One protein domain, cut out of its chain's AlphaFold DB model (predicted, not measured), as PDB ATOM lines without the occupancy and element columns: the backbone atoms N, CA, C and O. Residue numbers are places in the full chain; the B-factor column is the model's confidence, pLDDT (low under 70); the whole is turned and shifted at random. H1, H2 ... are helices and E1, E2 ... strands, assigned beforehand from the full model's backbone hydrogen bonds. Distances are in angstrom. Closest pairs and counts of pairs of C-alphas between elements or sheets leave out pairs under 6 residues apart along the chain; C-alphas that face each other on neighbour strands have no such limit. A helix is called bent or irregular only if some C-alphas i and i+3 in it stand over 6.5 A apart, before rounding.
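This is residues 11 to 118 and 126 to 168 of the 172 residues of an uncharacterized protein of Methanobrevibacter sp (UniProt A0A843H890). A long rod in which the bent helix H4 and helix H6 run side by side in opposite ways; H2 packs on H4a near one end, with H1 and H3 by it, and the strand hairpin E1-E2 makes the other end, near H5. The printed part has 151 residues, ordered H1, H2, H3, H4, E1, E2, H5, H6; the class is mostly helix and the two-stranded sheet is antiparallel. It is loose, with a radius of gyration of the C-alphas of 21.4 A and spans of 73 by 26 by 25 A.

E1, residues 101 to 105, and E2, 108 to 112, form an antiparallel hairpin, with N 108 and O 105 3.4 A apart. H4, residues 64 to 97, is by its hydrogen bonds one helix but bent, with C-alphas 81 and 84 7.0 A apart; H4a, 64 to 81, and H4b, 84 to 97, stand at a steep tilt of 48 degrees. H6, residues 144 to 167, touches H4b with residues 146 to 156 alone, closest C-alphas Ile 86 and Ile 153, 6.9 A. H2, residues 21 to 30, touches residues 68 to 76 of H4a alone, closest C-alphas Ile 26 and Asn 72, 6.2 A. Not every O i to N i+4 pair is within hydrogen-bond range in H2 (5 of 6), H4b (8 of 10) and H6 (16 of 20).

H1, residues 11 to 17, begins at C-alpha 11 (213.039, 255.234, 175.973). H3 is residues 46 to 54 and H5 133 to 141. H4a is 25.6 A long; H6 is 36.0 A, ending at C-alpha 167 (223.637, 249.398, 168.798).

Residues 119 to 125 are not printed, with 18.2 A across the cut. H2 to H3 is a long link. Residues 36 to 44, 92 to 118 and 126 to 152 have pLDDT under 70.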
ATOM      1  N   ALA A  11     214.336 254.875 175.409       90.56
ATOM      2  CA  ALA A  11     213.039 255.234 175.973       90.56
ATOM      3  C   ALA A  11     212.281 256.219 175.066       90.56
ATOM      4  O   ALA A  11     211.160 255.922 174.653       90.56
ATOM      5  N   ASP A  12     212.928 257.317 174.666       90.38
ATOM      6  CA  ASP A  12     212.327 258.328 173.782       90.38
ATOM      7  C   ASP A  12     211.972 257.741 172.405       90.38
ATOM      8  O   ASP A  12     210.899 258.006 171.849       90.38
ATOM      9  N   PHE A  13     212.845 256.885 171.861       90.38
ATOM     10  CA  PHE A  13     212.586 256.168 170.613       90.38
ATOM     11  C   PHE A  13     211.319 255.314 170.719       90.38
ATOM     12  O   PHE A  13     210.481 255.327 169.810       90.38
ATOM     13  N   LEU A  14     211.170 254.567 171.819       91.19
ATOM     14  CA  LEU A  14     210.039 253.672 172.050       91.19
ATOM     15  C   LEU A  14     208.735 254.437 172.230       91.19
ATOM     16  O   LEU A  14     207.737 254.040 171.636       91.19
ATOM     17  N   GLU A  15     208.730 255.555 172.953       91.19
ATOM     18  CA  GLU A  15     207.522 256.376 173.112       91.19
ATOM     19  C   GLU A  15     206.930 256.803 171.759       91.19
ATOM     20  O   GLU A  15     205.710 256.816 171.579       91.19
ATOM     21  N   ARG A  16     207.788 257.092 170.774       91.00
ATOM     22  CA  ARG A  16     207.363 257.475 169.418       91.00
ATOM     23  C   ARG A  16     207.038 256.277 168.531       91.00
ATOM     24  O   ARG A  16     206.129 256.355 167.702       91.00
ATOM     25  N   ASN A  17     207.790 255.185 168.664       90.06
ATOM     26  CA  ASN A  17     207.823 254.106 167.675       90.06
ATOM     27  C   ASN A  17     207.258 252.769 168.155       90.06
ATOM     28  O   ASN A  17     207.190 251.842 167.343       90.06
ATOM     29  N   GLU A  18     206.815 252.633 169.407       88.06
ATOM     30  CA  GLU A  18     206.394 251.338 169.954       88.06
ATOM     31  C   GLU A  18     205.258 250.711 169.137       88.06
ATOM     32  O   GLU A  18     205.254 249.506 168.896       88.06
ATOM     33  N   SER A  19     204.320 251.517 168.642       89.69
ATOM     34  CA  SER A  19     203.202 251.035 167.817       89.69
ATOM     35  C   SER A  19     203.538 250.902 166.325       89.69
ATOM     36  O   SER A  19     202.677 250.508 165.536       89.69
ATOM     37  N   SER A  20     204.762 251.236 165.904       92.81
ATOM     38  CA  SER A  20     205.152 251.172 164.493       92.81
ATOM     39  C   SER A  20     205.254 249.720 164.012       92.81
ATOM     40  O   SER A  20     205.683 248.822 164.739       92.81
ATOM     41  N   SER A  21     204.893 249.468 162.752       91.38
ATOM     42  CA  SER A  21     204.978 248.123 162.164       91.38
ATOM     43  C   SER A  21     206.414 247.593 162.126       91.38
ATOM     44  O   SER A  21     206.636 246.400 162.330       91.38
ATOM     45  N   GLN A  22     207.391 248.478 161.910       89.50
ATOM     46  CA  GLN A  22     208.813 248.141 161.916       89.50
ATOM     47  C   GLN A  22     209.283 247.718 163.308       89.50
ATOM     48  O   GLN A  22     209.906 246.664 163.439       89.50
ATOM     49  N   TRP A  23     208.927 248.469 164.353       91.56
ATOM     50  CA  TRP A  23     209.275 248.088 165.719       91.56
ATOM     51  C   TRP A  23     208.592 246.793 166.145       91.56
ATOM     52  O   TRP A  23     209.244 245.906 166.688       91.56
ATOM     53  N   GLN A  24     207.304 246.629 165.839       93.31
ATOM     54  CA  GLN A  24     206.569 245.400 166.149       93.31
ATOM     55  C   GLN A  24     207.178 244.175 165.457       93.31
ATOM     56  O   GLN A  24     207.289 243.110 166.070       93.31
ATOM     57  N   ALA A  25     207.654 244.321 164.217       91.62
ATOM     58  CA  ALA A  25     208.379 243.259 163.528       91.62
ATOM     59  C   ALA A  25     209.678 242.884 164.260       91.62
ATOM     60  O   ALA A  25     209.963 241.695 164.412       91.62
ATOM     61  N   ILE A  26     210.435 243.854 164.779       92.19
ATOM     62  CA  ILE A  26     211.635 243.565 165.576       92.19
ATOM     63  C   ILE A  26     211.272 242.954 166.930       92.19
ATOM     64  O   ILE A  26     211.806 241.902 167.277       92.19
ATOM     65  N   LYS A  27     210.329 243.545 167.670       92.94
ATOM     66  CA  LYS A  27     209.831 243.033 168.957       92.94
ATOM     67  C   LYS A  27     209.394 241.573 168.837       92.94
ATOM     68  O   LYS A  27     209.754 240.761 169.682       92.94
ATOM     69  N   SER A  28     208.723 241.198 167.744       92.38
ATOM     70  CA  SER A  28     208.337 239.803 167.489       92.38
ATOM     71  C   SER A  28     209.530 238.838 167.412       92.38
ATOM     72  O   SER A  28     209.405 237.686 167.822       92.38
ATOM     73  N   ARG A  29     210.709 239.299 166.966       92.19
ATOM     74  CA  ARG A  29     211.942 238.495 166.952       92.19
ATOM     75  C   ARG A  29     212.517 238.306 168.349       92.19
ATOM     76  O   ARG A  29     212.980 237.212 168.651       92.19
ATOM     77  N   PHE A  30     212.438 239.319 169.214       91.44
ATOM     78  CA  PHE A  30     212.800 239.156 170.626       91.44
ATOM     79  C   PHE A  30     211.921 238.101 171.311       91.44
ATOM     80  O   PHE A  30     212.420 237.335 172.129       91.44
ATOM     81  N   MET A  31     210.648 237.991 170.921       89.94
ATOM     82  CA  MET A  31     209.732 236.966 171.442       89.94
ATOM     83  C   MET A  31     210.044 235.542 170.953       89.94
ATOM     84  O   MET A  31     209.468 234.587 171.464       89.94
ATOM     85  N   LEU A  32     210.950 235.369 169.980       89.81
ATOM     86  CA  LEU A  32     211.451 234.046 169.588       89.81
ATOM     87  C   LEU A  32     212.498 233.505 170.565       89.81
ATOM     88  O   LEU A  32     212.830 232.319 170.483       89.81
ATOM     89  N   MET A  33     213.041 234.350 171.450       87.38
ATOM     90  CA  MET A  33     213.881 233.866 172.535       87.38
ATOM     91  C   MET A  33     213.025 233.158 173.586       87.38
ATOM     92  O   MET A  33     211.954 233.658 173.935       87.38
ATOM     93  N   PRO A  34     213.489 232.019 174.125       82.94
ATOM     94  CA  PRO A  34     212.763 231.318 175.168       82.94
ATOM     95  C   PRO A  34     212.567 232.213 176.391       82.94
ATOM     96  O   PRO A  34     213.409 233.056 176.713       82.94
ATOM     97  N   VAL A  35     211.452 232.027 177.090       79.44
ATOM     98  CA  VAL A  35     211.229 232.686 178.378       79.44
ATOM     99  C   VAL A  35     211.898 231.845 179.452       79.44
ATOM    100  O   VAL A  35     211.641 230.645 179.568       79.44
ATOM    101  N   PHE A  36     212.761 232.475 180.241       68.44
ATOM    102  CA  PHE A  36     213.386 231.815 181.373       68.44
ATOM    103  C   PHE A  36     212.457 231.902 182.586       68.44
ATOM    104  O   PHE A  36     212.443 232.915 183.279       68.44
ATOM    105  N   ASN A  37     211.675 230.841 182.821       65.69
ATOM    106  CA  ASN A  37     210.817 230.731 184.000       65.69
ATOM    107  C   ASN A  37     211.469 229.855 185.077       65.69
ATOM    108  O   ASN A  37     211.521 228.630 184.949       65.69
ATOM    109  N   VAL A  38     211.957 230.472 186.155       59.34
ATOM    110  CA  VAL A  38     212.444 229.733 187.332       59.34
ATOM    111  C   VAL A  38     211.335 229.681 188.362       59.34
ATOM    112  O   VAL A  38     211.234 230.585 189.184       59.34
ATOM    113  N   ALA A  39     210.510 228.632 188.316       54.06
ATOM    114  CA  ALA A  39     209.543 228.274 189.361       54.06
ATOM    115  C   ALA A  39     208.769 229.472 189.968       54.06
ATOM    116  O   ALA A  39     208.592 229.545 191.183       54.06
ATOM    117  N   GLY A  40     208.336 230.426 189.132       50.50
ATOM    118  CA  GLY A  40     207.582 231.614 189.562       50.50
ATOM    119  C   GLY A  40     208.387 232.746 190.225       50.50
ATOM    120  O   GLY A  40     207.786 233.687 190.734       50.50
ATOM    121  N   VAL A  41     209.722 232.682 190.232       48.84
ATOM    122  CA  VAL A  41     210.621 233.722 190.782       48.84
ATOM    123  C   VAL A  41     211.146 234.659 189.690       48.84
ATOM    124  O   VAL A  41     211.382 235.838 189.941       48.84
ATOM    125  N   PHE A  42     211.323 234.149 188.473       55.56
ATOM    126  CA  PHE A  42     211.765 234.924 187.319       55.56
ATOM    127  C   PHE A  42     210.824 234.605 186.163       55.56
ATOM    128  O   PHE A  42     210.717 233.439 185.808       55.56
ATOM    129  N   ASP A  43     210.109 235.603 185.642       66.81
ATOM    130  CA  ASP A  43     209.157 235.450 184.527       66.81
ATOM    131  C   ASP A  43     209.305 236.597 183.515       66.81
ATOM    132  O   ASP A  43     208.338 237.114 182.966       66.81
ATOM    133  N   ARG A  44     210.544 237.064 183.328       69.25
ATOM    134  CA  ARG A  44     210.851 238.162 182.410       69.25
ATOM    135  C   ARG A  44     211.197 237.587 181.046       69.25
ATOM    136  O   ARG A  44     212.048 236.699 180.935       69.25
ATOM    137  N   ASN A  45     210.568 238.110 180.001       85.44
ATOM    138  CA  ASN A  45     210.956 237.766 178.636       85.44
ATOM    139  C   ASN A  45     212.219 238.542 178.216       85.44
ATOM    140  O   ASN A  45     212.600 239.551 178.811       85.44
ATOM    141  N   PHE A  46     212.892 238.059 177.172       88.19
ATOM    142  CA  PHE A  46     214.151 238.644 176.704       88.19
ATOM    143  C   PHE A  46     214.005 240.107 176.252       88.19
ATOM    144  O   PHE A  46     214.930 240.898 176.413       88.19
ATOM    145  N   TYR A  47     212.835 240.482 175.725       91.81
ATOM    146  CA  TYR A  47     212.539 241.856 175.321       91.81
ATOM    147  C   TYR A  47     212.503 242.816 176.516       91.81
ATOM    148  O   TYR A  47     213.105 243.882 176.461       91.81
ATOM    149  N   GLU A  48     211.844 242.433 177.607       89.50
ATOM    150  CA  GLU A  48     211.786 243.238 178.832       89.50
ATOM    151  C   GLU A  48     213.177 243.472 179.418       89.50
ATOM    152  O   GLU A  48     213.491 244.593 179.807       89.50
ATOM    153  N   LEU A  49     214.030 242.443 179.423       89.06
ATOM    154  CA  LEU A  49     215.416 242.569 179.884       89.06
ATOM    155  C   LEU A  49     216.258 243.466 178.969       89.06
ATOM    156  O   LEU A  49     217.145 244.172 179.444       89.06
ATOM    157  N   PHE A  50     215.993 243.440 177.660       92.81
ATOM    158  CA  PHE A  50     216.621 244.347 176.704       92.81
ATOM    159  C   PHE A  50     216.221 245.800 176.975       92.81
ATOM    160  O   PHE A  50     217.101 246.649 177.093       92.81
ATOM    161  N   VAL A  51     214.924 246.078 177.132       91.94
ATOM    162  CA  VAL A  51     214.445 247.436 177.425       91.94
ATOM    163  C   VAL A  51     214.999 247.920 178.764       91.94
ATOM    164  O   VAL A  51     215.598 248.981 178.801       91.94
ATOM    165  N   GLU A  52     214.918 247.127 179.833       89.94
ATOM    166  CA  GLU A  52     215.428 247.506 181.166       89.94
ATOM    167  C   GLU A  52     216.937 247.796 181.189       89.94
ATOM    168  O   GLU A  52     217.407 248.574 182.012       89.94
ATOM    169  N   LYS A  53     217.721 247.169 180.307       89.88
ATOM    170  CA  LYS A  53     219.172 247.387 180.251       89.88
ATOM    171  C   LYS A  53     219.568 248.636 179.461       89.88
ATOM    172  O   LYS A  53     220.626 249.213 179.728       89.88
ATOM    173  N   TYR A  54     218.783 248.981 178.445       90.62
ATOM    174  CA  TYR A  54     219.156 249.969 177.435       90.62
ATOM    175  C   TYR A  54     218.222 251.178 177.366       90.62
ATOM    176  O   TYR A  54     218.502 252.078 176.581       90.62
ATOM    177  N   ASP A  55     217.159 251.226 178.171       90.06
ATOM    178  CA  ASP A  55     216.155 252.298 178.212       90.06
ATOM    179  C   ASP A  55     216.762 253.707 178.213       90.06
ATOM    180  O   ASP A  55     216.359 254.554 177.421       90.06
ATOM    181  N   VAL A  56     217.778 253.938 179.041       88.62
ATOM    182  CA  VAL A  56     218.453 255.233 179.193       88.62
ATOM    183  C   VAL A  56     219.667 255.405 178.279       88.62
ATOM    184  O   VAL A  56     220.311 256.453 178.318       88.62
ATOM    185  N   ARG A  57     220.035 254.394 177.481       88.69
ATOM    186  CA  ARG A  57     221.191 254.494 176.582       88.69
ATOM    187  C   ARG A  57     220.811 255.206 175.291       88.69
ATOM    188  O   ARG A  57     219.758 254.953 174.706       88.69
ATOM    189  N   GLU A  58     221.710 256.067 174.830       89.56
ATOM    190  CA  GLU A  58     221.561 256.773 173.561       89.56
ATOM    191  C   GLU A  58     221.792 255.824 172.382       89.56
ATOM    192  O   GLU A  58     222.713 255.000 172.387       89.56
ATOM    193  N   ILE A  59     220.953 255.941 171.357       89.75
ATOM    194  CA  ILE A  59     221.080 255.176 170.117       89.75
ATOM    195  C   ILE A  59     222.365 255.595 169.395       89.75
ATOM    196  O   ILE A  59     222.617 256.776 169.182       89.75
ATOM    197  N   GLY A  60     223.181 254.613 168.997       84.44
ATOM    198  CA  GLY A  60     224.473 254.863 168.347       84.44
ATOM    199  C   GLY A  60     224.417 255.017 166.828       84.44
ATOM    200  O   GLY A  60     225.454 255.193 166.193       84.44
ATOM    201  N   ALA A  61     223.232 254.917 166.227       85.50
ATOM    202  CA  ALA A  61     223.051 255.013 164.784       85.50
ATOM    203  C   ALA A  61     222.670 256.435 164.352       85.50
ATOM    204  O   ALA A  61     221.840 257.086 164.973       85.50
ATOM    205  N   GLU A  62     223.201 256.873 163.209       83.75
ATOM    206  CA  GLU A  62     222.949 258.214 162.662       83.75
ATOM    207  C   GLU A  62     221.501 258.434 162.187       83.75
ATOM    208  O   GLU A  62     221.090 259.573 161.976       83.75
ATOM    209  N   THR A  63     220.736 257.359 161.966       86.06
ATOM    210  CA  THR A  63     219.335 257.421 161.519       86.06
ATOM    211  C   THR A  63     218.507 256.281 162.114       86.06
ATOM    212  O   THR A  63     219.033 255.193 162.364       86.06
ATOM    213  N   GLU A  64     217.189 256.487 162.237       87.44
ATOM    214  CA  GLU A  64     216.217 255.452 162.643       87.44
ATOM    215  C   GLU A  64     216.330 254.182 161.791       87.44
ATOM    216  O   GLU A  64     216.408 253.074 162.316       87.44
ATOM    217  N   SER A  65     216.391 254.328 160.465       88.38
ATOM    218  CA  SER A  65     216.492 253.195 159.537       88.38
ATOM    219  C   SER A  65     217.752 252.358 159.764       88.38
ATOM    220  O   SER A  65     217.692 251.129 159.696       88.38
ATOM    221  N   LEU A  66     218.887 253.008 160.049       88.38
ATOM    222  CA  LEU A  66     220.132 252.313 160.387       88.38
ATOM    223  C   LEU A  66     220.018 251.607 161.737       88.38
ATOM    224  O   LEU A  66     220.436 250.458 161.848       88.38
ATOM    225  N   PHE A  67     219.400 252.245 162.733       90.62
ATOM    226  CA  PHE A  67     219.148 251.610 164.024       90.62
ATOM    227  C   PHE A  67     218.295 250.346 163.876       90.62
ATOM    228  O   PHE A  67     218.695 249.281 164.346       90.62
ATOM    229  N   TYR A  68     217.174 250.423 163.150       91.44
ATOM    230  CA  TYR A  68     216.330 249.263 162.855       91.44
ATOM    231  C   TYR A  68     217.120 248.144 162.171       91.44
ATOM    232  O   TYR A  68     216.970 246.975 162.529       91.44
ATOM    233  N   HIS A  69     217.962 248.487 161.195       91.00
ATOM    234  CA  HIS A  69     218.787 247.516 160.486       91.00
ATOM    235  C   HIS A  69     219.784 246.819 161.423       91.00
ATOM    236  O   HIS A  69     219.757 245.591 161.514       91.00
ATOM    237  N   TYR A  70     220.579 247.579 162.183       90.81
ATOM    238  CA  TYR A  70     221.556 247.021 163.123       90.81
ATOM    239  C   TYR A  70     220.905 246.189 164.221       90.81
ATOM    240  O   TYR A  70     221.392 245.107 164.551       90.81
ATOM    241  N   LEU A  71     219.782 246.652 164.768       92.50
ATOM    242  CA  LEU A  71     219.051 245.922 165.794       92.50
ATOM    243  C   LEU A  71     218.494 244.606 165.237       92.50
ATOM    244  O   LEU A  71     218.579 243.570 165.895       92.50
ATOM    245  N   ASN A  72     217.978 244.626 164.004       93.50
ATOM    246  CA  ASN A  72     217.450 243.447 163.328       93.50
ATOM    247  C   ASN A  72     218.540 242.416 162.972       93.50
ATOM    248  O   ASN A  72     218.311 241.210 163.092       93.50
ATOM    249  N   GLU A  73     219.722 242.862 162.550       93.88
ATOM    250  CA  GLU A  73     220.871 241.973 162.350       93.88
ATOM    251  C   GLU A  73     221.337 241.381 163.681       93.88
ATOM    252  O   GLU A  73     221.438 240.160 163.809       93.88
ATOM    253  N   THR A  74     221.488 242.217 164.709       93.94
ATOM    254  CA  THR A  74     221.960 241.792 166.034       93.94
ATOM    255  C   THR A  74     221.033 240.765 166.675       93.94
ATOM    256  O   THR A  74     221.501 239.724 167.131       93.94
ATOM    257  N   ILE A  75     219.709 240.976 166.658       94.00
ATOM    258  CA  ILE A  75     218.772 239.969 167.184       94.00
ATOM    259  C   ILE A  75     218.837 238.664 166.381       94.00
ATOM    260  O   ILE A  75     218.700 237.589 166.956       94.00
ATOM    261  N   SER A  76     219.092 238.727 165.072       93.44
ATOM    262  CA  SER A  76     219.239 237.524 164.242       93.44
ATOM    263  C   SER A  76     220.491 236.731 164.628       93.44
ATOM    264  O   SER A  76     220.414 235.516 164.804       93.44
ATOM    265  N   GLU A  77     221.621 237.410 164.827       92.25
ATOM    266  CA  GLU A  77     222.866 236.801 165.311       92.25
ATOM    267  C   GLU A  77     222.691 236.197 166.710       92.25
ATOM    268  O   GLU A  77     223.079 235.050 166.951       92.25
ATOM    269  N   VAL A  78     222.046 236.937 167.618       93.12
ATOM    270  CA  VAL A  78     221.768 236.493 168.988       93.12
ATOM    271  C   VAL A  78     220.881 235.249 168.993       93.12
ATOM    272  O   VAL A  78     221.177 234.279 169.696       93.12
ATOM    273  N   LEU A  79     219.832 235.226 168.168       91.06
ATOM    274  CA  LEU A  79     218.970 234.057 168.012       91.06
ATOM    275  C   LEU A  79     219.747 232.850 167.479       91.06
ATOM    276  O   LEU A  79     219.557 231.750 167.979       91.06
ATOM    277  N   ILE A  80     220.648 233.018 166.511       89.69
ATOM    278  CA  ILE A  80     221.437 231.894 165.982       89.69
ATOM    279  C   ILE A  80     222.408 231.351 167.042       89.69
ATOM    280  O   ILE A  80     222.546 230.137 167.195       89.69
ATOM    281  N   LYS A  81     223.080 232.238 167.784       89.12
ATOM    282  CA  LYS A  81     224.177 231.879 168.695       89.12
ATOM    283  C   LYS A  81     223.704 231.381 170.062       89.12
ATOM    284  O   LYS A  81     224.298 230.446 170.606       89.12
ATOM    285  N   TYR A  82     222.675 232.004 170.635       87.75
ATOM    286  CA  TYR A  82     222.298 231.795 172.039       87.75
ATOM    287  C   TYR A  82     221.004 231.002 172.211       87.75
ATOM    288  O   TYR A  82     220.910 230.226 173.160       87.75
ATOM    289  N   ARG A  83     220.041 231.102 171.282       85.00
ATOM    290  CA  ARG A  83     218.760 230.392 171.419       85.00
ATOM    291  C   ARG A  83     218.941 228.879 171.567       85.00
ATOM    292  O   ARG A  83     218.365 228.340 172.503       85.00
ATOM    293  N   PRO A  84     219.767 228.183 170.757       81.62
ATOM    294  CA  PRO A  84     219.935 226.736 170.906       81.62
ATOM    295  C   PRO A  84     220.509 226.337 172.271       81.62
ATOM    296  O   PRO A  84     220.125 225.305 172.816       81.62
ATOM    297  N   LYS A  85     221.402 227.161 172.840       80.00
ATOM    298  CA  LYS A  85     221.987 226.929 174.171       80.00
ATOM    299  C   LYS A  85     220.921 227.047 175.257       80.00
ATOM    300  O   LYS A  85     220.832 226.189 176.131       80.00
ATOM    301  N   ILE A  86     220.092 228.085 175.158       79.19
ATOM    302  CA  ILE A  86     218.992 228.336 176.087       79.19
ATOM    303  C   ILE A  86     217.923 227.243 175.974       79.19
ATOM    304  O   ILE A  86     217.493 226.701 176.988       79.19
ATOM    305  N   ASP A  87     217.542 226.857 174.756       78.38
ATOM    306  CA  ASP A  87     216.589 225.770 174.508       78.38
ATOM    307  C   ASP A  87     217.108 224.441 175.073       78.38
ATOM    308  O   ASP A  87     216.377 223.712 175.743       78.38
ATOM    309  N   GLN A  88     218.385 224.119 174.845       72.06
ATOM    310  CA  GLN A  88     219.006 222.928 175.421       72.06
ATOM    311  C   GLN A  88     218.966 222.968 176.951       72.06
ATOM    312  O   GLN A  88     218.656 221.956 177.578       72.06
ATOM    313  N   PHE A  89     219.241 224.122 177.553       72.56
ATOM    314  CA  PHE A  89     219.153 224.291 178.995       72.56
ATOM    315  C   PHE A  89     217.729 224.066 179.510       72.56
ATOM    316  O   PHE A  89     217.527 223.212 180.365       72.56
ATOM    317  N   ILE A  90     216.730 224.764 178.962       74.12
ATOM    318  CA  ILE A  90     215.327 224.687 179.405       74.12
ATOM    319  C   ILE A  90     214.776 223.266 179.260       74.12
ATOM    320  O   ILE A  90     214.141 222.748 180.182       74.12
ATOM    321  N   ASN A  91     215.061 222.601 178.138       71.31
ATOM    322  CA  ASN A  91     214.634 221.220 177.912       71.31
ATOM    323  C   ASN A  91     215.237 220.253 178.943       71.31
ATOM    324  O   ASN A  91     214.573 219.313 179.380       71.31
ATOM    325  N   ASN A  92     216.477 220.502 179.366       64.25
ATOM    326  CA  ASN A  92     217.145 219.695 180.381       64.25
ATOM    327  C   ASN A  92     216.816 220.148 181.811       64.25
ATOM    328  O   ASN A  92     216.920 219.341 182.732       64.25
ATOM    329  N   PHE A  93     216.362 221.383 182.019       66.38
ATOM    330  CA  PHE A  93     216.115 221.966 183.335       66.38
ATOM    331  C   PHE A  93     215.124 221.135 184.145       66.38
ATOM    332  O   PHE A  93     215.444 220.681 185.240       66.38
ATOM    333  N   ASN A  94     213.964 220.812 183.569       57.91
ATOM    334  CA  ASN A  94     212.971 219.958 184.229       57.91
ATOM    335  C   ASN A  94     213.533 218.567 184.573       57.91
ATOM    336  O   ASN A  94     213.177 217.995 185.605       57.91
ATOM    337  N   SER A  95     214.454 218.044 183.754       56.22
ATOM    338  CA  SER A  95     215.116 216.760 184.013       56.22
ATOM    339  C   SER A  95     216.115 216.813 185.182       56.22
ATOM    340  O   SER A  95     216.303 215.818 185.888       56.22
ATOM    341  N   LEU A  96     216.720 217.981 185.435       53.91
ATOM    342  CA  LEU A  96     217.605 218.209 186.582       53.91
ATOM    343  C   LEU A  96     216.829 218.148 187.905       53.91
ATOM    344  O   LEU A  96     217.349 217.618 188.890       53.91
ATOM    345  N   PHE A  97     215.575 218.618 187.914       50.78
ATOM    346  CA  PHE A  97     214.669 218.507 189.065       50.78
ATOM    347  C   PHE A  97     213.990 217.137 189.171       50.78
ATOM    348  O   PHE A  97     213.718 216.685 190.278       50.78
ATOM    349  N   SER A  98     213.779 216.416 188.062       45.25
ATOM    350  CA  SER A  98     213.061 215.132 188.054       45.25
ATOM    351  C   SER A  98     213.842 213.929 188.615       45.25
ATOM    352  O   SER A  98     213.434 212.781 188.408       45.25
ATOM    353  N   ARG A  99     214.966 214.134 189.316       48.44
ATOM    354  CA  ARG A  99     215.666 213.041 190.010       48.44
ATOM    355  C   ARG A  99     214.776 212.502 191.133       48.44
ATOM    356  O   ARG A  99     214.599 213.142 192.164       48.44
ATOM    357  N   LYS A 100     214.211 211.307 190.927       44.44
ATOM    358  CA  LYS A 100     213.415 210.595 191.937       44.44
ATOM    359  C   LYS A 100     214.325 210.178 193.091       44.44
ATOM    360  O   LYS A 100     215.254 209.400 192.884       44.44
ATOM    361  N   VAL A 101     214.038 210.660 194.297       42.41
ATOM    362  CA  VAL A 101     214.699 210.202 195.524       42.41
ATOM    363  C   VAL A 101     213.806 209.140 196.167       42.41
ATOM    364  O   VAL A 101     212.644 209.403 196.478       42.41
ATOM    365  N   GLU A 102     214.329 207.924 196.321       40.44
ATOM    366  CA  GLU A 102     213.676 206.845 197.067       40.44
ATOM    367  C   GLU A 102     214.174 206.917 198.514       40.44
ATOM    368  O   GLU A 102     215.338 206.624 198.790       40.44
ATOM    369  N   LEU A 103     213.306 207.364 199.423       40.03
ATOM    370  CA  LEU A 103     213.582 207.368 200.857       40.03
ATOM    371  C   LEU A 103     212.975 206.095 201.443       40.03
ATOM    372  O   LEU A 103     211.751 205.944 201.465       40.03
ATOM    373  N   ALA A 104     213.826 205.176 201.891       39.84
ATOM    374  CA  ALA A 104     213.386 204.004 202.632       39.84
ATOM    375  C   ALA A 104     213.303 204.377 204.117       39.84
ATOM    376  O   ALA A 104     214.301 204.761 204.723       39.84
ATOM    377  N   TYR A 105     212.116 204.281 204.712       38.41
ATOM    378  CA  TYR A 105     211.956 204.396 206.159       38.41
ATOM    379  C   TYR A 105     211.072 203.250 206.643       38.41
ATOM    380  O   TYR A 105     209.886 203.227 206.333       38.41
ATOM    381  N   HIS A 106     211.670 202.302 207.372       38.16
ATOM    382  CA  HIS A 106     210.998 201.164 208.012       38.16
ATOM    383  C   HIS A 106     209.930 200.472 207.137       38.16
ATOM    384  O   HIS A 106     208.736 200.605 207.386       38.16
ATOM    385  N   ASP A 107     210.390 199.729 206.124       47.62
ATOM    386  CA  ASP A 107     209.610 198.855 205.223       47.62
ATOM    387  C   ASP A 107     208.506 199.504 204.363       47.62
ATOM    388  O   ASP A 107     207.955 198.836 203.488       47.62
ATOM    389  N   ASP A 108     208.254 200.808 204.500       41.72
ATOM    390  CA  ASP A 108     207.332 201.556 203.641       41.72
ATOM    391  C   ASP A 108     208.105 202.416 202.622       41.72
ATOM    392  O   ASP A 108     208.679 203.462 202.942       41.72
ATOM    393  N   ASN A 109     208.104 201.995 201.355       41.25
ATOM    394  CA  ASN A 109     208.686 202.769 200.255       41.25
ATOM    395  C   ASN A 109     207.757 203.936 199.891       41.25
ATOM    396  O   ASN A 109     206.739 203.744 199.221       41.25
ATOM    397  N   LYS A 110     208.109 205.166 200.287       43.06
ATOM    398  CA  LYS A 110     207.387 206.377 199.861       43.06
ATOM    399  C   LYS A 110     208.174 207.119 198.785       43.06
ATOM    400  O   LYS A 110     209.284 207.594 199.012       43.06
ATOM    401  N   TYR A 111     207.570 207.232 197.602       44.47
ATOM    402  CA  TYR A 111     208.115 207.979 196.472       44.47
ATOM    403  C   TYR A 111     207.770 209.461 196.614       44.47
ATOM    404  O   TYR A 111     206.594 209.821 196.614       44.47
ATOM    405  N   TYR A 112     208.782 210.327 196.678       43.88
ATOM    406  CA  TYR A 112     208.579 211.772 196.605       43.88
ATOM    407  C   TYR A 112     209.017 212.265 195.222       43.88
ATOM    408  O   TYR A 112     210.181 212.160 194.838       43.88
ATOM    409  N   LEU A 113     208.043 212.743 194.447       39.03
ATOM    410  CA  LEU A 113     208.230 213.358 193.134       39.03
ATOM    411  C   LEU A 113     208.212 214.876 193.305       39.03
ATOM    412  O   LEU A 113     207.270 215.398 193.898       39.03
ATOM    413  N   ASN A 114     209.201 215.581 192.755       39.69
ATOM    414  CA  ASN A 114     209.117 217.029 192.601       39.69
ATOM    415  C   ASN A 114     209.637 217.476 191.216       39.69
ATOM    416  O   ASN A 114     210.813 217.251 190.947       39.69
ATOM    417  N   PRO A 115     208.822 218.105 190.342       45.50
ATOM    418  CA  PRO A 115     207.363 218.120 190.308       45.50
ATOM    419  C   PRO A 115     206.798 216.953 189.477       45.50
ATOM    420  O   PRO A 115     207.458 216.351 188.629       45.50
ATOM    421  N   ALA A 116     205.547 216.613 189.768       38.94
ATOM    422  CA  ALA A 116     204.802 215.544 189.126       38.94
ATOM    423  C   ALA A 116     204.516 215.872 187.654       38.94
ATOM    424  O   ALA A 116     203.645 216.683 187.359       38.94
ATOM    425  N   ASN A 117     205.193 215.189 186.730       36.12
ATOM    426  CA  ASN A 117     204.638 214.980 185.401       36.12
ATOM    427  C   ASN A 117     204.469 213.477 185.177       36.12
ATOM    428  O   ASN A 117     205.423 212.713 185.038       36.12
ATOM    429  N   THR A 118     203.215 213.047 185.251       43.94
ATOM    430  CA  THR A 118     202.761 211.685 184.996       43.94
ATOM    431  C   THR A 118     202.746 211.438 183.492       43.94
ATOM    432  O   THR A 118     201.695 211.514 182.863       43.94
ATOM    433  N   ARG A 126     218.739 205.360 190.410       40.22
ATOM    434  CA  ARG A 126     218.326 205.269 191.813       40.22
ATOM    435  C   ARG A 126     219.552 205.406 192.712       40.22
ATOM    436  O   ARG A 126     220.472 204.597 192.622       40.22
ATOM    437  N   THR A 127     219.556 206.398 193.592       40.25
ATOM    438  CA  THR A 127     220.513 206.487 194.701       40.25
ATOM    439  C   THR A 127     219.716 206.302 195.988       40.25
ATOM    440  O   THR A 127     218.811 207.085 196.260       40.25
ATOM    441  N   LYS A 128     219.989 205.222 196.728       38.25
ATOM    442  CA  LYS A 128     219.295 204.881 197.979       38.25
ATOM    443  C   LYS A 128     219.941 205.643 199.139       38.25
ATOM    444  O   LYS A 128     221.166 205.633 199.241       38.25
ATOM    445  N   TYR A 129     219.138 206.294 199.980       43.28
ATOM    446  CA  TYR A 129     219.613 207.058 201.140       43.28
ATOM    447  C   TYR A 129     218.666 206.868 202.336       43.28
ATOM    448  O   TYR A 129     217.454 207.015 202.184       43.28
ATOM    449  N   ASP A 130     219.218 206.570 203.515       46.16
ATOM    450  CA  ASP A 130     218.474 206.316 204.761       46.16
ATOM    451  C   ASP A 130     218.465 207.578 205.661       46.16
ATOM    452  O   ASP A 130     219.236 207.667 206.615       46.16
ATOM    453  N   GLY A 131     217.638 208.593 205.354       45.41
ATOM    454  CA  GLY A 131     217.668 209.896 206.055       45.41
ATOM    455  C   GLY A 131     216.337 210.672 206.135       45.41
ATOM    456  O   GLY A 131     215.449 210.474 205.309       45.41
ATOM    457  N   SER A 132     216.188 211.549 207.148       48.94
ATOM    458  CA  SER A 132     214.939 212.260 207.512       48.94
ATOM    459  C   SER A 132     214.508 213.376 206.537       48.94
ATOM    460  O   SER A 132     215.270 213.824 205.681       48.94
ATOM    461  N   LYS A 133     213.269 213.870 206.704       45.41
ATOM    462  CA  LYS A 133     212.620 214.924 205.895       45.41
ATOM    463  C   LYS A 133     213.429 216.234 205.824       45.41
ATOM    464  O   LYS A 133     213.425 216.889 204.782       45.41
ATOM    465  N   GLU A 134     214.164 216.592 206.882       40.66
ATOM    466  CA  GLU A 134     215.090 217.735 206.873       40.66
ATOM    467  C   GLU A 134     216.285 217.536 205.925       40.66
ATOM    468  O   GLU A 134     216.772 218.511 205.357       40.66
ATOM    469  N   GLN A 135     216.740 216.300 205.687       43.84
ATOM    470  CA  GLN A 135     217.858 216.020 204.777       43.84
ATOM    471  C   GLN A 135     217.444 216.077 203.305       43.84
ATOM    472  O   GLN A 135     218.241 216.488 202.467       43.84
ATOM    473  N   SER A 136     216.194 215.741 202.974       45.44
ATOM    474  CA  SER A 136     215.649 215.926 201.620       45.44
ATOM    475  C   SER A 136     215.517 217.411 201.267       45.44
ATOM    476  O   SER A 136     215.808 217.815 200.141       45.44
ATOM    477  N   PHE A 137     215.124 218.232 202.249       44.00
ATOM    478  CA  PHE A 137     215.102 219.689 202.123       44.00
ATOM    479  C   PHE A 137     216.528 220.249 202.015       44.00
ATOM    480  O   PHE A 137     216.804 221.028 201.106       44.00
ATOM    481  N   ALA A 138     217.453 219.760 202.855       41.25
ATOM    482  CA  ALA A 138     218.875 220.081 202.774       41.25
ATOM    483  C   ALA A 138     219.445 219.774 201.381       41.25
ATOM    484  O   ALA A 138     220.137 220.626 200.844       41.25
ATOM    485  N   PHE A 139     219.072 218.645 200.761       46.44
ATOM    486  CA  PHE A 139     219.524 218.214 199.431       46.44
ATOM    487  C   PHE A 139     219.112 219.160 198.294       46.44
ATOM    488  O   PHE A 139     219.879 219.372 197.357       46.44
ATOM    489  N   LEU A 140     217.916 219.752 198.375       46.12
ATOM    490  CA  LEU A 140     217.452 220.778 197.432       46.12
ATOM    491  C   LEU A 140     218.220 222.093 197.619       46.12
ATOM    492  O   LEU A 140     218.623 222.708 196.635       46.12
ATOM    493  N   SER A 141     218.492 222.487 198.866       43.44
ATOM    494  CA  SER A 141     219.358 223.633 199.188       43.44
ATOM    495  C   SER A 141     220.861 223.370 198.984       43.44
ATOM    496  O   SER A 141     221.636 224.317 198.899       43.44
ATOM    497  N   SER A 142     221.290 222.110 198.876       39.41
ATOM    498  CA  SER A 142     222.693 221.689 198.786       39.41
ATOM    499  C   SER A 142     223.046 221.071 197.435       39.41
ATOM    500  O   SER A 142     223.976 220.267 197.366       39.41
ATOM    501  N   ASN A 143     222.324 221.408 196.362       55.22
ATOM    502  CA  ASN A 143     222.668 220.981 195.007       55.22
ATOM    503  C   ASN A 143     223.291 222.152 194.225       55.22
ATOM    504  O   ASN A 143     222.650 222.709 193.329       55.22
ATOM    505  N   PRO A 144     224.539 222.555 194.556       55.22
ATOM    506  CA  PRO A 144     225.226 223.676 193.922       55.22
ATOM    507  C   PRO A 144     225.335 223.516 192.410       55.22
ATOM    508  O   PRO A 144     225.466 224.515 191.730       55.22
ATOM    509  N   ARG A 145     225.195 222.300 191.870       53.28
ATOM    510  CA  ARG A 145     225.160 222.060 190.428       53.28
ATOM    511  C   ARG A 145     223.903 222.619 189.760       53.28
ATOM    512  O   ARG A 145     224.012 223.181 188.689       53.28
ATOM    513  N   ILE A 146     222.729 222.528 190.391       57.00
ATOM    514  CA  ILE A 146     221.498 223.141 189.855       57.00
ATOM    515  C   ILE A 146     221.586 224.668 189.954       57.00
ATOM    516  O   ILE A 146     221.221 225.365 189.015       57.00
ATOM    517  N   MET A 147     222.109 225.189 191.069       59.69
ATOM    518  CA  MET A 147     222.342 226.628 191.226       59.69
ATOM    519  C   MET A 147     223.386 227.146 190.226       59.69
ATOM    520  O   MET A 147     223.198 228.207 189.650       59.69
ATOM    521  N   GLN A 148     224.456 226.388 189.987       59.62
ATOM    522  CA  GLN A 148     225.484 226.692 188.996       59.62
ATOM    523  C   GLN A 148     224.892 226.723 187.588       59.62
ATOM    524  O   GLN A 148     225.093 227.697 186.884       59.62
ATOM    525  N   GLU A 149     224.090 225.728 187.216       61.50
ATOM    526  CA  GLU A 149     223.382 225.685 185.931       61.50
ATOM    527  C   GLU A 149     222.423 226.897 185.785       61.50
ATOM    528  O   GLU A 149     222.378 227.535 184.737       61.50
ATOM    529  N   ILE A 150     221.718 227.305 186.854       63.62
ATOM    530  CA  ILE A 150     220.881 228.528 186.879       63.62
ATOM    531  C   ILE A 150     221.712 229.817 186.729       63.62
ATOM    532  O   ILE A 150     221.269 230.773 186.090       63.62
ATOM    533  N   ILE A 151     222.896 229.879 187.336       65.00
ATOM    534  CA  ILE A 151     223.809 231.018 187.193       65.00
ATOM    535  C   ILE A 151     224.354 231.062 185.761       65.00
ATOM    536  O   ILE A 151     224.281 232.105 185.124       65.00
ATOM    537  N   GLU A 152     224.778 229.921 185.217       68.88
ATOM    538  CA  GLU A 152     225.315 229.799 183.860       68.88
ATOM    539  C   GLU A 152     224.288 230.224 182.801       68.88
ATOM    540  O   GLU A 152     224.624 230.971 181.887       68.88
ATOM    541  N   ILE A 153     223.013 229.833 182.923       74.06
ATOM    542  CA  ILE A 153     221.987 230.288 181.970       74.06
ATOM    543  C   ILE A 153     221.711 231.790 182.096       74.06
ATOM    544  O   ILE A 153     221.533 232.467 181.085       74.06
ATOM    545  N   LYS A 154     221.712 232.340 183.314       73.94
ATOM    546  CA  LYS A 154     221.566 233.783 183.531       73.94
ATOM    547  C   LYS A 154     222.733 234.548 182.901       73.94
ATOM    548  O   LYS A 154     222.498 235.567 182.252       73.94
ATOM    549  N   ASP A 155     223.951 234.031 183.024       79.12
ATOM    550  CA  ASP A 155     225.136 234.587 182.374       79.12
ATOM    551  C   ASP A 155     224.997 234.530 180.848       79.12
ATOM    552  O   ASP A 155     225.218 235.536 180.184       79.12
ATOM    553  N   VAL A 156     224.494 233.425 180.290       82.19
ATOM    554  CA  VAL A 156     224.194 233.299 178.851       82.19
ATOM    555  C   VAL A 156     223.163 234.338 178.381       82.19
ATOM    556  O   VAL A 156     223.316 234.902 177.296       82.19
ATOM    557  N   TYR A 157     222.128 234.636 179.177       84.62
ATOM    558  CA  TYR A 157     221.176 235.714 178.867       84.62
ATOM    559  C   TYR A 157     221.844 237.091 178.902       84.62
ATOM    560  O   TYR A 157     221.597 237.912 178.019       84.62
ATOM    561  N   TYR A 158     222.698 237.361 179.889       85.00
ATOM    562  CA  TYR A 158     223.416 238.633 179.953       85.00
ATOM    563  C   TYR A 158     224.450 238.793 178.843       85.00
ATOM    564  O   TYR A 158     224.561 239.887 178.292       85.00
ATOM    565  N   GLU A 159     225.158 237.728 178.477       87.75
ATOM    566  CA  GLU A 159     226.043 237.692 177.315       87.75
ATOM    567  C   GLU A 159     225.264 237.998 176.036       87.75
ATOM    568  O   GLU A 159     225.667 238.867 175.267       87.75
ATOM    569  N   ALA A 160     224.102 237.364 175.842       89.50
ATOM    570  CA  ALA A 160     223.223 237.650 174.712       89.50
ATOM    571  C   ALA A 160     222.757 239.116 174.695       89.50
ATOM    572  O   ALA A 160     222.693 239.729 173.632       89.50
ATOM    573  N   LEU A 161     222.462 239.696 175.862       91.38
ATOM    574  CA  LEU A 161     222.111 241.111 175.982       91.38
ATOM    575  C   LEU A 161     223.299 242.035 175.688       91.38
ATOM    576  O   LEU A 161     223.084 243.106 175.130       91.38
ATOM    577  N   ASN A 162     224.531 241.655 176.040       92.00
ATOM    578  CA  ASN A 162     225.737 242.452 175.775       92.00
ATOM    579  C   ASN A 162     226.027 242.608 174.276       92.00
ATOM    580  O   ASN A 162     226.580 243.621 173.866       92.00
ATOM    581  N   GLU A 163     225.609 241.662 173.433       91.44
ATOM    582  CA  GLU A 163     225.777 241.785 171.975       91.44
ATOM    583  C   GLU A 163     225.047 243.012 171.400       91.44
ATOM    584  O   GLU A 163     225.426 243.515 170.344       91.44
ATOM    585  N   PHE A 164     224.023 243.515 172.099       92.12
ATOM    586  CA  PHE A 164     223.292 244.722 171.713       92.12
ATOM    587  C   PHE A 164     224.006 246.023 172.081       92.12
ATOM    588  O   PHE A 164     223.593 247.068 171.586       92.12
ATOM    589  N   GLU A 165     225.084 245.999 172.876       90.50
ATOM    590  CA  GLU A 165     225.816 247.225 173.235       90.50
ATOM    591  C   GLU A 165     226.314 247.975 171.998       90.50
ATOM    592  O   GLU A 165     226.310 249.202 171.991       90.50
ATOM    593  N   LYS A 166     226.640 247.254 170.918       87.50
ATOM    594  CA  LYS A 166     227.063 247.833 169.634       87.50
ATOM    595  C   LYS A 166     226.001 248.703 168.949       87.50
ATOM    596  O   LYS A 166     226.340 249.462 168.049       87.50
ATOM    597  N   CYS A 167     224.728 248.580 169.332       87.75
ATOM    598  CA  CYS A 167     223.637 249.398 168.798       87.75
ATOM    599  C   CYS A 167     223.488 250.748 169.520       87.75
ATOM    600  O   CYS A 167     222.753 251.617 169.046       87.75
ATOM    601  N   PHE A 168     224.167 250.925 170.653       89.31
ATOM    602  CA  PHE A 168     224.068 252.101 171.508       89.31
ATOM    603  C   PHE A 168     225.402 252.842 171.556       89.31
ATOM    604  O   PHE A 168     226.461 252.267 171.299       89.31
TER     605      PHE A 168